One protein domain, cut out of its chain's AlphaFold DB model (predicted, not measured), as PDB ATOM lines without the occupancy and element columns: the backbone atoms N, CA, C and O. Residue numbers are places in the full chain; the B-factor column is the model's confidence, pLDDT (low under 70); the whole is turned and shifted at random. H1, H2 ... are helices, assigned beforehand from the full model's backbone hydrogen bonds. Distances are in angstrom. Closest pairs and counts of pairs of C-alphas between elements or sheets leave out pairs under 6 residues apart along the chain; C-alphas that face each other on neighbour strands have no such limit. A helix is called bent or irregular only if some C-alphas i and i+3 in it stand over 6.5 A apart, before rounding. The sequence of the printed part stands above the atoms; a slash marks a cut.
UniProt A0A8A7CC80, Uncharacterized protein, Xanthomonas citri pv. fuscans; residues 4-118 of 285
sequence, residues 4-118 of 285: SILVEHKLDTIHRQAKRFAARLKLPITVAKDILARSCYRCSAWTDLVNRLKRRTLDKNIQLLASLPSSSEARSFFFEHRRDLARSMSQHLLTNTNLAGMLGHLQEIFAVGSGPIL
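AT A GLANCE: This is residues 4 to 118 of the 285 residues of an uncharacterized protein of Xanthomonas citri pv. fuscans (UniProt A0A8A7CC80). A long helix, H1, runs along one side of a compact cluster of shorter, mostly crossed helices: H2, H3 and H6 pack on it, and bent H5 reaches from H4 to H2 and H6. The printed part, all helix, has 115 residues with six named helices, H1 to H6 along the chain. The radius of gyration of the C-alphas is 13.2 A; the spans are 39 by 29 by 20 A.

HOW THE PARTS SIT: Begin at H1, residues 4 to 24: its residues 15 to 22 alone touch H2, residues 29 to 39, about perpendicular at 73 degrees, the closest C-alphas being Ala 22 and Ala 32, 5.2 A. Its residues 7 to 11 alone touch H3, residues 46 to 53, closest at C-alphas Val 7 and Leu 53, 6.3 A. Its residues 17 to 24 alone touch H6, residues 99 to 110, closest at C-alphas Arg 20 and Ile 109, 5.2 A. H5, residues 72 to 90, one helix by its hydrogen bonds, is bent: C-alphas 80 and 83 are 7.9 A apart. Arm H5b, residues 83 to 90, touches H6, closest at C-alphas Ala 86 and Met 102, 5.7 A; arm H5a, residues 72 to 80, touches H4, residues 60 to 65, closest at C-alphas Leu 64 and Ala 74, 4.7 A. Every O i to N i+4 pair in H1, H2, H3, H4, H5a, H5b and H6 is within hydrogen-bond range.

IN THESE COORDINATES: Find C-alpha 4 at (146.335, 81.058, 185.369); from there H1 runs 30.2 A to C-alpha 24. H6 runs 16.4 A, ending at C-alpha 110, (150.684, 102.989, 188.590).

THE WHOLE: The farthest C-alphas, Ser 4 and Asn 96, are 40.3 A apart. The printed part has no cut and no long link; residues 56 and 114 have pLDDT under 70.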
ATOM      1  N   SER A   4     147.656  80.472 185.098       70.62
ATOM      2  CA  SER A   4     146.335  81.058 185.369       70.62
ATOM      3  C   SER A   4     146.330  82.034 186.553       70.62
ATOM      4  O   SER A   4     145.776  83.123 186.445       70.62
ATOM      5  N   ILE A   5     146.999  81.687 187.659       73.19
ATOM      6  CA  ILE A   5     147.049  82.507 188.882       73.19
ATOM      7  C   ILE A   5     147.855  83.790 188.630       73.19
ATOM      8  O   ILE A   5     147.510  84.868 189.114       73.19
ATOM      9  N   LEU A   6     148.918  83.693 187.825       78.44
ATOM     10  CA  LEU A   6     149.740  84.844 187.453       78.44
ATOM     11  C   LEU A   6     148.966  85.825 186.561       78.44
ATOM     12  O   LEU A   6     149.067  87.042 186.746       78.44
ATOM     13  N   VAL A   7     148.183  85.307 185.610       81.94
ATOM     14  CA  VAL A   7     147.328  86.117 184.732       81.94
ATOM     15  C   VAL A   7     146.219  86.807 185.527       81.94
ATOM     16  O   VAL A   7     146.000  88.004 185.336       81.94
ATOM     17  N   GLU A   8     145.565  86.102 186.452       84.62
ATOM     18  CA  GLU A   8     144.548  86.677 187.343       84.62
ATOM     19  C   GLU A   8     145.123  87.804 188.207       84.62
ATOM     20  O   GLU A   8     144.583  88.911 188.224       84.62
ATOM     21  N   HIS A   9     146.285  87.584 188.826       87.19
ATOM     22  CA  HIS A   9     146.941  88.605 189.641       87.19
ATOM     23  C   HIS A   9     147.335  89.854 188.831       87.19
ATOM     24  O   HIS A   9     147.194  90.994 189.298       87.19
ATOM     25  N   LYS A  10     147.826  89.673 187.596       89.19
ATOM     26  CA  LYS A  10     148.114  90.793 186.687       89.19
ATOM     27  C   LYS A  10     146.834  91.537 186.319       89.19
ATOM     28  O   LYS A  10     146.818  92.763 186.402       89.19
ATOM     29  N   LEU A  11     145.753  90.832 185.988       90.69
ATOM     30  CA  LEU A  11     144.470  91.448 185.649       90.69
ATOM     31  C   LEU A  11     143.902  92.274 186.814       90.69
ATOM     32  O   LEU A  11     143.478  93.411 186.607       90.69
ATOM     33  N   ASP A  12     143.966  91.759 188.039       92.56
ATOM     34  CA  ASP A  12     143.580  92.495 189.248       92.56
ATOM     35  C   ASP A  12     144.428  93.746 189.467       92.56
ATOM     36  O   ASP A  12     143.941  94.793 189.909       92.56
ATOM     37  N   THR A  13     145.708  93.675 189.123       93.75
ATOM     38  CA  THR A  13     146.606  94.825 189.190       93.75
ATOM     39  C   THR A  13     146.220  95.892 188.164       93.75
ATOM     40  O   THR A  13     146.056  97.052 188.551       93.75
ATOM     41  N   ILE A  14     145.941  95.522 186.910       94.94
ATOM     42  CA  ILE A  14     145.436  96.463 185.893       94.94
ATOM     43  C   ILE A  14     144.069  97.038 186.299       94.94
ATOM     44  O   ILE A  14     143.827  98.235 186.148       94.94
ATOM     45  N   HIS A  15     143.176  96.238 186.886       96.38
ATOM     46  CA  HIS A  15     141.905  96.737 187.412       96.38
ATOM     47  C   HIS A  15     142.096  97.800 188.495       96.38
ATOM     48  O   HIS A  15     141.394  98.814 188.494       96.38
ATOM     49  N   ARG A  16     143.048  97.600 189.413       96.50
ATOM     50  CA  ARG A  16     143.391  98.597 190.437       96.50
ATOM     51  C   ARG A  16     143.963  99.873 189.816       96.50
ATOM     52  O   ARG A  16     143.582 100.958 190.246       96.50
ATOM     53  N   GLN A  17     144.795  99.758 188.782       96.81
ATOM     54  CA  GLN A  17     145.297 100.913 188.028       96.81
ATOM     55  C   GLN A  17     144.153 101.690 187.361       96.81
ATOM     56  O   GLN A  17     144.060 102.902 187.532       96.81
ATOM     57  N   ALA A  18     143.217 101.004 186.695       97.12
ATOM     58  CA  ALA A  18     142.050 101.640 186.080       97.12
ATOM     59  C   ALA A  18     141.144 102.334 187.111       97.12
ATOM     60  O   ALA A  18     140.632 103.420 186.849       97.12
ATOM     61  N   LYS A  19     140.968 101.746 188.304       97.56
ATOM     62  CA  LYS A  19     140.233 102.379 189.413       97.56
ATOM     63  C   LYS A  19     140.917 103.655 189.901       97.56
ATOM     64  O   LYS A  19     140.237 104.661 190.085       97.56
ATOM     65  N   ARG A  20     142.242 103.637 190.083       96.56
ATOM     66  CA  ARG A  20     143.010 104.834 190.465       96.56
ATOM     67  C   ARG A  20     142.933 105.918 189.397       96.56
ATOM     68  O   ARG A  20     142.703 107.068 189.738       96.56
ATOM     69  N   PHE A  21     143.027 105.543 188.124       95.69
ATOM     70  CA  PHE A  21     142.827 106.459 187.003       95.69
ATOM     71  C   PHE A  21     141.438 107.102 187.061       95.69
ATOM     72  O   PHE A  21     141.332 108.327 187.133       95.69
ATOM     73  N   ALA A  22     140.377 106.293 187.117       96.12
ATOM     74  CA  ALA A  22     139.005 106.784 187.203       96.12
ATOM     75  C   ALA A  22     138.819 107.778 188.359       96.12
ATOM     76  O   ALA A  22     138.268 108.856 188.159       96.12
ATOM     77  N   ALA A  23     139.338 107.454 189.546       95.06
ATOM     78  CA  ALA A  23     139.274 108.335 190.706       95.06
ATOM     79  C   ALA A  23     140.068 109.635 190.498       95.06
ATOM     80  O   ALA A  23     139.556 110.722 190.766       95.06
ATOM     81  N   ARG A  24     141.300 109.538 189.986       92.12
ATOM     82  CA  ARG A  24     142.221 110.672 189.880       92.12
ATOM     83  C   ARG A  24     141.751 111.741 188.906       92.12
ATOM     84  O   ARG A  24     141.876 112.931 189.192       92.12
ATOM     85  N   LEU A  25     141.212 111.311 187.771       91.00
ATOM     86  CA  LEU A  25     140.732 112.201 186.714       91.00
ATOM     87  C   LEU A  25     139.206 112.334 186.697       91.00
ATOM     88  O   LEU A  25     138.658 112.941 185.783       91.00
ATOM     89  N   LYS A  26     138.522 111.805 187.723       92.25
ATOM     90  CA  LYS A  26     137.057 111.843 187.878       92.25
ATOM     91  C   LYS A  26     136.321 111.336 186.630       92.25
ATOM     92  O   LYS A  26     135.336 111.920 186.188       92.25
ATOM     93  N   LEU A  27     136.812 110.237 186.062       92.69
ATOM     94  CA  LEU A  27     136.265 109.619 184.855       92.69
ATOM     95  C   LEU A  27     135.367 108.428 185.203       92.69
ATOM     96  O   LEU A  27     135.646 107.706 186.167       92.69
ATOM     97  N   PRO A  28     134.351 108.123 184.377       96.31
ATOM     98  CA  PRO A  28     133.685 106.831 184.432       96.31
ATOM     99  C   PRO A  28     134.699 105.689 184.282       96.31
ATOM    100  O   PRO A  28     135.582 105.731 183.423       96.31
ATOM    101  N   ILE A  29     134.559 104.630 185.085       97.00
ATOM    102  CA  ILE A  29     135.512 103.506 185.095       97.00
ATOM    103  C   ILE A  29     135.649 102.818 183.730       97.00
ATOM    104  O   ILE A  29     136.724 102.328 183.391       97.00
ATOM    105  N   THR A  30     134.579 102.786 182.935       95.88
ATOM    106  CA  THR A  30     134.583 102.239 181.571       95.88
ATOM    107  C   THR A  30     135.488 103.045 180.645       95.88
ATOM    108  O   THR A  30     136.292 102.461 179.925       95.88
ATOM    109  N   VAL A  31     135.425 104.375 180.732       95.06
ATOM    110  CA  VAL A  31     136.282 105.299 179.980       95.06
ATOM    111  C   VAL A  31     137.732 105.177 180.445       95.06
ATOM    112  O   VAL A  31     138.626 105.011 179.623       95.06
ATOM    113  N   ALA A  32     137.976 105.168 181.759       96.31
ATOM    114  CA  ALA A  32     139.326 105.023 182.307       96.31
ATOM    115  C   ALA A  32     139.993 103.702 181.887       96.31
ATOM    116  O   ALA A  32     141.180 103.684 181.570       96.31
ATOM    117  N   LYS A  33     139.233 102.599 181.850       97.06
ATOM    118  CA  LYS A  33     139.706 101.302 181.341       97.06
ATOM    119  C   LYS A  33     140.138 101.390 179.882       97.06
ATOM    120  O   LYS A  33     141.220 100.912 179.547       97.06
ATOM    121  N   ASP A  34     139.305 101.978 179.030       95.94
ATOM    122  CA  ASP A  34     139.599 102.049 177.602       95.94
ATOM    123  C   ASP A  34     140.791 102.965 177.307       95.94
ATOM    124  O   ASP A  34     141.711 102.572 176.589       95.94
ATOM    125  N   ILE A  35     140.849 104.131 177.959       95.56
ATOM    126  CA  ILE A  35     141.988 105.044 177.831       95.56
ATOM    127  C   ILE A  35     143.265 104.372 178.332       95.56
ATOM    128  O   ILE A  35     144.241 104.351 177.597       95.56
ATOM    129  N   LEU A  36     143.261 103.754 179.518       96.31
ATOM    130  CA  LEU A  36     144.436 103.056 180.055       96.31
ATOM    131  C   LEU A  36     144.956 101.978 179.093       96.31
ATOM    132  O   LEU A  36     146.168 101.859 178.891       96.31
ATOM    133  N   ALA A  37     144.046 101.196 178.506       96.00
ATOM    134  CA  ALA A  37     144.395 100.148 177.557       96.00
ATOM    135  C   ALA A  37     145.046 100.721 176.291       96.00
ATOM    136  O   ALA A  37     146.065 100.195 175.839       96.00
ATOM    137  N   ARG A  38     144.493 101.812 175.756       95.31
ATOM    138  CA  ARG A  38     144.973 102.458 174.530       95.31
ATOM    139  C   ARG A  38     146.260 103.239 174.737       95.31
ATOM    140  O   ARG A  38     147.225 103.019 174.011       95.31
ATOM    141  N   SER A  39     146.307 104.085 175.758       93.75
ATOM    142  CA  SER A  39     147.420 104.999 175.982       93.75
ATOM    143  C   SER A  39     148.648 104.300 176.559       93.75
ATOM    144  O   SER A  39     149.750 104.420 176.025       93.75
ATOM    145  N   CYS A  40     148.481 103.562 177.656       94.19
ATOM    146  CA  CYS A  40     149.616 103.041 178.415       94.19
ATOM    147  C   CYS A  40     150.003 101.636 177.958       94.19
ATOM    148  O   CYS A  40     151.182 101.337 177.794       94.19
ATOM    149  N   TYR A  41     149.007 100.783 177.720       94.38
ATOM    150  CA  TYR A  41     149.222  99.396 177.308       94.38
ATOM    151  C   TYR A  41     149.281  99.197 175.786       94.38
ATOM    152  O   TYR A  41     149.500  98.070 175.340       94.38
ATOM    153  N   ARG A  42     149.097 100.263 174.990       91.25
ATOM    154  CA  ARG A  42     149.157 100.248 173.513       91.25
ATOM    155  C   ARG A  42     148.264  99.171 172.875       91.25
ATOM    156  O   ARG A  42     148.610  98.559 171.865       91.25
ATOM    157  N   CYS A  43     147.119  98.908 173.495       92.38
ATOM    158  CA  CYS A  43     146.101  97.983 173.007       92.38
ATOM    159  C   CYS A  43     145.003  98.754 172.267       92.38
ATOM    160  O   CYS A  43     144.802  99.940 172.493       92.38
ATOM    161  N   SER A  44     144.256  98.091 171.391       92.31
ATOM    162  CA  SER A  44     143.166  98.755 170.654       92.31
ATOM    163  C   SER A  44     141.972  99.130 171.544       92.31
ATOM    164  O   SER A  44     141.329 100.149 171.305       92.31
ATOM    165  N   ALA A  45     141.703  98.322 172.572       93.94
ATOM    166  CA  ALA A  45     140.637  98.511 173.552       93.94
ATOM    167  C   ALA A  45     140.923  97.702 174.829       93.94
ATOM    168  O   ALA A  45     141.827  96.857 174.868       93.94
ATOM    169  N   TRP A  46     140.098  97.884 175.865       95.19
ATOM    170  CA  TRP A  46     140.176  97.088 177.102       95.19
ATOM    171  C   TRP A  46     140.099  95.568 176.862       95.19
ATOM    172  O   TRP A  46     140.831  94.795 177.479       95.19
ATOM    173  N   THR A  47     139.232  95.119 175.952       94.00
ATOM    174  CA  THR A  47     139.076  93.693 175.619       94.00
ATOM    175  C   THR A  47     140.334  93.106 174.978       94.00
ATOM    176  O   THR A  47     140.700  91.976 175.294       94.00
ATOM    177  N   ASP A  48     141.035  93.876 174.141       93.12
ATOM    178  CA  ASP A  48     142.318  93.487 173.543       93.12
ATOM    179  C   ASP A  48     143.392  93.300 174.624       93.12
ATOM    180  O   ASP A  48     144.050  92.262 174.659       93.12
ATOM    181  N   LEU A  49     143.490  94.221 175.589       93.38
ATOM    182  CA  LEU A  49     144.405  94.088 176.730       93.38
ATOM    183  C   LEU A  49     144.143  92.807 177.540       93.38
ATOM    184  O   LEU A  49     145.071  92.041 177.815       93.38
ATOM    185  N   VAL A  50     142.879  92.532 177.878       91.44
ATOM    186  CA  VAL A  50     142.493  91.309 178.603       91.44
ATOM    187  C   VAL A  50     142.816  90.053 177.791       91.44
ATOM    188  O   VAL A  50     143.306  89.068 178.342       91.44
ATOM    189  N   ASN A  51     142.571  90.073 176.481       90.06
ATOM    190  CA  ASN A  51     142.870  88.943 175.608       90.06
ATOM    191  C   ASN A  51     144.377  88.708 175.487       90.06
ATOM    192  O   ASN A  51     144.807  87.558 175.540       90.06
ATOM    193  N   ARG A  52     145.190  89.766 175.370       89.12
ATOM    194  CA  ARG A  52     146.655  89.665 175.317       89.12
ATOM    195  C   ARG A  52     147.236  89.130 176.618       89.12
ATOM    196  O   ARG A  52     148.101  88.268 176.545       89.12
ATOM    197  N   LEU A  53     146.711  89.542 177.775       86.00
ATOM    198  CA  LEU A  53     147.096  88.991 179.083       86.00
ATOM    199  C   LEU A  53     146.901  87.473 179.185       86.00
ATOM    200  O   LEU A  53     147.660  86.813 179.883       86.00
ATOM    201  N   LYS A  54     145.898  86.924 178.494       83.56
ATOM    202  CA  LYS A  54     145.594  85.484 178.484       83.56
ATOM    203  C   LYS A  54     146.419  84.691 177.463       83.56
ATOM    204  O   LYS A  54     146.337  83.464 177.443       83.56
ATOM    205  N   ARG A  55     147.184  85.356 176.588       81.94
ATOM    206  CA  ARG A  55     148.049  84.684 175.604       81.94
ATOM    207  C   ARG A  55     149.339  84.210 176.270       81.94
ATOM    208  O   ARG A  55     149.865  84.868 177.159       81.94
ATOM    209  N   ARG A  56     149.886  83.094 175.774       65.94
ATOM    210  CA  ARG A  56     151.149  82.515 176.272       65.94
ATOM    211  C   ARG A  56     152.365  83.425 176.048       65.94
ATOM    212  O   ARG A  56     153.302  83.391 176.832       65.94
ATOM    213  N   THR A  57     152.343  84.250 175.003       70.25
ATOM    214  CA  THR A  57     153.390  85.237 174.696       70.25
ATOM    215  C   THR A  57     152.872  86.639 174.995       70.25
ATOM    216  O   THR A  57     152.291  87.300 174.128       70.25
ATOM    217  N   LEU A  58     153.025  87.072 176.244       73.00
ATOM    218  CA  LEU A  58     152.598  88.395 176.683       73.00
ATOM    219  C   LEU A  58     153.655  89.447 176.317       73.00
ATOM    220  O   LEU A  58     154.836  89.255 176.603       73.00
ATOM    221  N   ASP A  59     153.226  90.558 175.717       83.31
ATOM    222  CA  ASP A  59     154.082  91.709 175.396       83.31
ATOM    223  C   ASP A  59     154.818  92.207 176.653       83.31
ATOM    224  O   ASP A  59     154.189  92.428 177.694       83.31
ATOM    225  N   LYS A  60     156.142  92.387 176.555       85.62
ATOM    226  CA  LYS A  60     157.014  92.803 177.666       85.62
ATOM    227  C   LYS A  60     156.520  94.090 178.339       85.62
ATOM    228  O   LYS A  60     156.539  94.170 179.565       85.62
ATOM    229  N   ASN A  61     155.992  95.048 177.579       88.25
ATOM    230  CA  ASN A  61     155.466  96.303 178.125       88.25
ATOM    231  C   ASN A  61     154.240  96.049 179.006       88.25
ATOM    232  O   ASN A  61     154.152  96.562 180.122       88.25
ATOM    233  N   ILE A  62     153.321  95.198 178.539       91.44
ATOM    234  CA  ILE A  62     152.141  94.800 179.315       91.44
ATOM    235  C   ILE A  62     152.582  94.047 180.575       91.44
ATOM    236  O   ILE A  62     152.059  94.308 181.659       91.44
ATOM    237  N   GLN A  63     153.572  93.152 180.463       90.62
ATOM    238  CA  GLN A  63     154.103  92.416 181.611       90.62
ATOM    239  C   GLN A  63     154.665  93.341 182.685       90.62
ATOM    240  O   GLN A  63     154.338  93.145 183.860       90.62
ATOM    241  N   LEU A  64     155.495  94.310 182.294       93.25
ATOM    242  CA  LEU A  64     156.174  95.225 183.207       93.25
ATOM    243  C   LEU A  64     155.169  96.172 183.859       93.25
ATOM    244  O   LEU A  64     155.072  96.197 185.084       93.25
ATOM    245  N   LEU A  65     154.322  96.846 183.075       94.75
ATOM    246  CA  LEU A  65     153.311  97.761 183.615       94.75
ATOM    247  C   LEU A  65     152.301  97.055 184.535       94.75
ATOM    248  O   LEU A  65     151.932  97.599 185.577       94.75
ATOM    249  N   ALA A  66     151.904  95.817 184.224       93.31
ATOM    250  CA  ALA A  66     151.020  95.024 185.084       93.31
ATOM    251  C   ALA A  66     151.715  94.471 186.345       93.31
ATOM    252  O   ALA A  66     151.045  93.917 187.214       93.31
ATOM    253  N   SER A  67     153.043  94.587 186.450       93.12
ATOM    254  CA  SER A  67     153.824  94.199 187.637       93.12
ATOM    255  C   SER A  67     154.080  95.367 188.599       93.12
ATOM    256  O   SER A  67     154.675  95.175 189.663       93.12
ATOM    257  N   LEU A  68     153.637  96.577 188.247       93.81
ATOM    258  CA  LEU A  68     153.715  97.746 189.119       93.81
ATOM    259  C   LEU A  68     152.657  97.679 190.235       93.81
ATOM    260  O   LEU A  68     151.517  97.286 189.975       93.81
ATOM    261  N   PRO A  69     152.989  98.096 191.469       91.00
ATOM    262  CA  PRO A  69     154.232  98.766 191.855       91.00
ATOM    263  C   PRO A  69     155.311  97.825 192.412       91.00
ATOM    264  O   PRO A  69     156.341  98.308 192.867       91.00
ATOM    265  N   SER A  70     155.096  96.512 192.454       88.25
ATOM    266  CA  SER A  70     155.918  95.600 193.267       88.25
ATOM    267  C   SER A  70     157.266  95.216 192.646       88.25
ATOM    268  O   SER A  70     158.189  94.891 193.384       88.25
ATOM    269  N   SER A  71     157.402  95.249 191.318       92.38
ATOM    270  CA  SER A  71     158.643  94.863 190.625       92.38
ATOM    271  C   SER A  71     159.605  96.044 190.452       92.38
ATOM    272  O   SER A  71     159.218  97.077 189.908       92.38
ATOM    273  N   SER A  72     160.866  95.885 190.872       90.75
ATOM    274  CA  SER A  72     161.928  96.886 190.672       90.75
ATOM    275  C   SER A  72     162.225  97.122 189.191       90.75
ATOM    276  O   SER A  72     162.274  98.271 188.767       90.75
ATOM    277  N   GLU A  73     162.323  96.055 188.393       93.69
ATOM    278  CA  GLU A  73     162.489  96.133 186.936       93.69
ATOM    279  C   GLU A  73     161.346  96.929 186.291       93.69
ATOM    280  O   GLU A  73     161.576  97.818 185.475       93.69
ATOM    281  N   ALA A  74     160.106  96.672 186.717       93.25
ATOM    282  CA  ALA A  74     158.952  97.411 186.229       93.25
ATOM    283  C   ALA A  74     158.992  98.897 186.619       93.25
ATOM    284  O   ALA A  74     158.580  99.741 185.824       93.25
ATOM    285  N   ARG A  75     159.489  99.235 187.819       92.81
ATOM    286  CA  ARG A  75     159.674 100.635 188.239       92.81
ATOM    287  C   ARG A  75     160.721 101.330 187.376       92.81
ATOM    288  O   ARG A  75     160.445 102.428 186.902       92.81
ATOM    289  N   SER A  76     161.870 100.699 187.138       90.56
ATOM    290  CA  SER A  76     162.911 101.244 186.258       90.56
ATOM    291  C   SER A  76     162.367 101.488 184.852       90.56
ATOM    292  O   SER A  76     162.466 102.602 184.345       90.56
ATOM    293  N   PHE A  77     161.673 100.495 184.282       93.12
ATOM    294  CA  PHE A  77     161.006 100.624 182.989       93.12
ATOM    295  C   PHE A  77     160.014 101.795 182.960       93.12
ATOM    296  O   PHE A  77     160.003 102.581 182.013       93.12
ATOM    297  N   PHE A  78     159.195 101.943 184.007       93.81
ATOM    298  CA  PHE A  78     158.255 103.055 184.121       93.81
ATOM    299  C   PHE A  78     158.971 104.409 184.130       93.81
ATOM    300  O   PHE A  78     158.570 105.297 183.386       93.81
ATOM    301  N   PHE A  79     160.024 104.588 184.931       89.56
ATOM    302  CA  PHE A  79     160.739 105.867 185.015       89.56
ATOM    303  C   PHE A  79     161.478 106.240 183.728       89.56
ATOM    304  O   PHE A  79     161.535 107.424 183.393       89.56
ATOM    305  N   GLU A  80     161.975 105.247 182.996       88.88
ATOM    306  CA  GLU A  80     162.582 105.420 181.675       88.88
ATOM    307  C   GLU A  80     161.541 105.866 180.630       88.88
ATOM    308  O   GLU A  80     161.779 106.806 179.876       88.88
ATOM    309  N   HIS A  81     160.339 105.275 180.643       90.81
ATOM    310  CA  HIS A  81     159.322 105.477 179.599       90.81
ATOM    311  C   HIS A  81     158.175 106.434 179.984       90.81
ATOM    312  O   HIS A  81     157.266 106.679 179.185       90.81
ATOM    313  N   ARG A  82     158.168 107.004 181.198       90.56
ATOM    314  CA  ARG A  82     157.046 107.813 181.733       90.56
ATOM    315  C   ARG A  82     156.667 109.018 180.874       90.56
ATOM    316  O   ARG A  82     155.490 109.364 180.828       90.56
ATOM    317  N   ARG A  83     157.624 109.649 180.183       89.00
ATOM    318  CA  ARG A  83     157.348 110.790 179.287       89.00
ATOM    319  C   ARG A  83     156.521 110.363 178.079       89.00
ATOM    320  O   ARG A  83     155.547 111.030 177.737       89.00
ATOM    321  N   ASP A  84     156.855 109.224 177.484       90.62
ATOM    322  CA  ASP A  84     156.103 108.678 176.356       90.62
ATOM    323  C   ASP A  84     154.726 108.180 176.791       90.62
ATOM    324  O   ASP A  84     153.742 108.404 176.088       90.62
ATOM    325  N   LEU A  85     154.627 107.575 177.980       93.31
ATOM    326  CA  LEU A  85     153.338 107.228 178.580       93.31
ATOM    327  C   LEU A  85     152.476 108.479 178.813       93.31
ATOM    328  O   LEU A  85     151.283 108.451 178.521       93.31
ATOM    329  N   ALA A  86     153.066 109.584 179.284       92.25
ATOM    330  CA  ALA A  86     152.352 110.840 179.527       92.25
ATOM    331  C   ALA A  86     151.851 111.462 178.224       92.25
ATOM    332  O   ALA A  86     150.686 111.849 178.146       92.25
ATOM    333  N   ARG A  87     152.703 111.490 177.191       90.44
ATOM    334  CA  ARG A  87     152.356 111.975 175.849       90.44
ATOM    335  C   ARG A  87     151.269 111.119 175.201       90.44
ATOM    336  O   ARG A  87     150.337 111.648 174.612       90.44
ATOM    337  N   SER A  88     151.360 109.798 175.330       93.00
ATOM    338  CA  SER A  88     150.327 108.885 174.838       93.00
ATOM    339  C   SER A  88     149.001 109.111 175.572       93.00
ATOM    340  O   SER A  88     147.944 109.225 174.961       93.00
ATOM    341  N   MET A  89     149.037 109.261 176.899       92.38
ATOM    342  CA  MET A  89     147.844 109.523 177.704       92.38
ATOM    343  C   MET A  89     147.195 110.875 177.376       92.38
ATOM    344  O   MET A  89     145.968 110.945 177.307       92.38
ATOM    345  N   SER A  90     147.981 111.924 177.108       91.25
ATOM    346  CA  SER A  90     147.449 113.242 176.728       91.25
ATOM    347  C   SER A  90     146.769 113.249 175.356       91.25
ATOM    348  O   SER A  90     145.885 114.065 175.129       91.25
ATOM    349  N   GLN A  91     147.100 112.323 174.452       91.12
ATOM    350  CA  GLN A  91     146.397 112.183 173.164       91.12
ATOM    351  C   GLN A  91     144.966 111.649 173.311       91.12
ATOM    352  O   GLN A  91     144.152 111.783 172.399       91.12
ATOM    353  N   HIS A  92     144.649 111.040 174.453       90.12
ATOM    354  CA  HIS A  92     143.344 110.444 174.732       90.12
ATOM    355  C   HIS A  92     142.539 111.218 175.783       90.12
ATOM    356  O   HIS A  92     141.432 110.802 176.126       90.12
ATOM    357  N   LEU A  93     143.076 112.327 176.297       87.06
ATOM    358  CA  LEU A  93     142.481 113.115 177.369       87.06
ATOM    359  C   LEU A  93     142.648 114.610 177.120       87.06
ATOM    360  O   LEU A  93     143.761 115.108 176.984       87.06
ATOM    361  N   LEU A  94     141.538 115.340 177.195       81.31
ATOM    362  CA  LEU A  94     141.586 116.780 177.412       81.31
ATOM    363  C   LEU A  94     141.842 117.018 178.901       81.31
ATOM    364  O   LEU A  94     141.025 116.655 179.746       81.31
ATOM    365  N   THR A  95     143.000 117.583 179.217       77.25
ATOM    366  CA  THR A  95     143.444 117.831 180.588       77.25
ATOM    367  C   THR A  95     143.940 119.264 180.725       77.25
ATOM    368  O   THR A  95     144.542 119.810 179.804       77.25
ATOM    369  N   ASN A  96     143.694 119.880 181.879       80.00
ATOM    370  CA  ASN A  96     144.178 121.217 182.229       80.00
ATOM    371  C   ASN A  96     145.561 121.175 182.903       80.00
ATOM    372  O   ASN A  96     145.905 122.069 183.673       80.00
ATOM    373  N   THR A  97     146.327 120.110 182.662       84.69
ATOM    374  CA  THR A  97     147.592 119.845 183.341       84.69
ATOM    375  C   THR A  97     148.745 119.815 182.346       84.69
ATOM    376  O   THR A  97     148.612 119.323 181.225       84.69
ATOM    377  N   ASN A  98     149.889 120.356 182.756       86.75
ATOM    378  CA  ASN A  98     151.115 120.307 181.968       86.75
ATOM    379  C   ASN A  98     151.785 118.922 182.088       86.75
ATOM    380  O   ASN A  98     151.302 118.024 182.784       86.75
ATOM    381  N   LEU A  99     152.927 118.732 181.420       88.25
ATOM    382  CA  LEU A  99     153.654 117.460 181.467       88.25
ATOM    383  C   LEU A  99     154.011 117.042 182.907       88.25
ATOM    384  O   LEU A  99     153.895 115.863 183.230       88.25
ATOM    385  N   ALA A 100     154.368 117.985 183.787       88.75
ATOM    386  CA  ALA A 100     154.672 117.677 185.185       88.75
ATOM    387  C   ALA A 100     153.468 117.043 185.897       88.75
ATOM    388  O   ALA A 100     153.579 115.974 186.499       88.75
ATOM    389  N   GLY A 101     152.290 117.653 185.765       89.88
ATOM    390  CA  GLY A 101     151.074 117.106 186.352       89.88
ATOM    391  C   GLY A 101     150.638 115.783 185.714       89.88
ATOM    392  O   GLY A 101     150.174 114.894 186.429       89.88
ATOM    393  N   MET A 102     150.871 115.583 184.410       91.44
ATOM    394  CA  MET A 102     150.636 114.289 183.751       91.44
ATOM    395  C   MET A 102     151.530 113.180 184.307       91.44
ATOM    396  O   MET A 102     151.054 112.065 184.536       91.44
ATOM    397  N   LEU A 103     152.808 113.474 184.552       92.19
ATOM    398  CA  LEU A 103     153.733 112.534 185.187       92.19
ATOM    399  C   LEU A 103     153.277 112.189 186.612       92.19
ATOM    400  O   LEU A 103     153.289 111.013 186.976       92.19
ATOM    401  N   GLY A 104     152.789 113.178 187.368       92.25
ATOM    402  CA  GLY A 104     152.181 112.957 188.683       92.25
ATOM    403  C   GLY A 104     150.963 112.028 188.618       92.25
ATOM    404  O   GLY A 104     150.883 111.050 189.360       92.25
ATOM    405  N   HIS A 105     150.049 112.242 187.664       92.38
ATOM    406  CA  HIS A 105     148.911 111.337 187.459       92.38
ATOM    407  C   HIS A 105     149.355 109.906 187.151       92.38
ATOM    408  O   HIS A 105     148.792 108.964 187.702       92.38
ATOM    409  N   LEU A 106     150.371 109.718 186.305       94.12
ATOM    410  CA  LEU A 106     150.892 108.383 186.005       94.12
ATOM    411  C   LEU A 106     151.501 107.708 187.236       94.12
ATOM    412  O   LEU A 106     151.225 106.529 187.464       94.12
ATOM    413  N   GLN A 107     152.288 108.431 188.039       93.81
ATOM    414  CA  GLN A 107     152.843 107.896 189.287       93.81
ATOM    415  C   GLN A 107     151.735 107.405 190.220       93.81
ATOM    416  O   GLN A 107     151.822 106.293 190.740       93.81
ATOM    417  N   GLU A 108     150.647 108.164 190.358       93.00
ATOM    418  CA  GLU A 108     149.490 107.767 191.163       93.00
ATOM    419  C   GLU A 108     148.736 106.561 190.565       93.00
ATOM    420  O   GLU A 108     148.430 105.594 191.268       93.00
ATOM    421  N   ILE A 109     148.470 106.566 189.252       94.94
ATOM    422  CA  ILE A 109     147.764 105.482 188.545       94.94
ATOM    423  C   ILE A 109     148.517 104.157 188.691       94.94
ATOM    424  O   ILE A 109     147.919 103.125 189.028       94.94
ATOM    425  N   PHE A 110     149.834 104.174 188.493       95.56
ATOM    426  CA  PHE A 110     150.684 102.989 188.590       95.56
ATOM    427  C   PHE A 110     151.216 102.722 190.008       95.56
ATOM    428  O   PHE A 110     151.794 101.663 190.242       95.56
ATOM    429  N   ALA A 111     150.942 103.617 190.962       93.50
ATOM    430  CA  ALA A 111     151.423 103.578 192.345       93.50
ATOM    431  C   ALA A 111     152.964 103.532 192.465       93.50
ATOM    432  O   ALA A 111     153.511 102.869 193.347       93.50
ATOM    433  N   VAL A 112     153.672 104.226 191.568       88.81
ATOM    434  CA  VAL A 112     155.143 104.230 191.470       88.81
ATOM    435  C   VAL A 112     155.719 105.477 192.134       88.81
ATOM    436  O   VAL A 112     156.252 106.372 191.483       88.81
ATOM    437  N   GLY A 113     155.599 105.512 193.461       77.12
ATOM    438  CA  GLY A 113     156.126 106.587 194.299       77.12
ATOM    439  C   GLY A 113     155.230 107.827 194.369       77.12
ATOM    440  O   GLY A 113     154.358 108.042 193.535       77.12
ATOM    441  N   SER A 114     155.457 108.626 195.410       65.50
ATOM    442  CA  SER A 114     154.789 109.908 195.680       65.50
ATOM    443  C   SER A 114     155.789 111.067 195.761       65.50
ATOM    444  O   SER A 114     155.509 112.087 196.387       65.50
ATOM    445  N   GLY A 115     156.995 110.872 195.219       74.19
ATOM    446  CA  GLY A 115     158.026 111.904 195.206       74.19
ATOM    447  C   GLY A 115     157.612 113.085 194.323       74.19
ATOM    448  O   GLY A 115     156.839 112.891 193.381       74.19
ATOM    449  N   PRO A 116     158.108 114.300 194.605       79.31
ATOM    450  CA  PRO A 116     157.831 115.454 193.763       79.31
ATOM    451  C   PRO A 116     158.347 115.214 192.340       79.31
ATOM    452  O   PRO A 116     159.423 114.647 192.148       79.31
ATOM    453  N   ILE A 117     157.581 115.672 191.347       85.38
ATOM    454  CA  ILE A 117     158.058 115.751 189.966       85.38
ATOM    455  C   ILE A 117     159.069 116.891 189.898       85.38
ATOM    456  O   ILE A 117     158.726 118.048 190.142       85.38
ATOM    457  N   LEU A 118     160.317 116.563 189.585       82.19
ATOM    458  CA  LEU A 118     161.395 117.535 189.470       82.19
ATOM    459  C   LEU A 118     161.405 118.145 188.067       82.19
ATOM    460  O   LEU A 118     160.973 117.522 187.098       82.19
TER     461      LEU A 118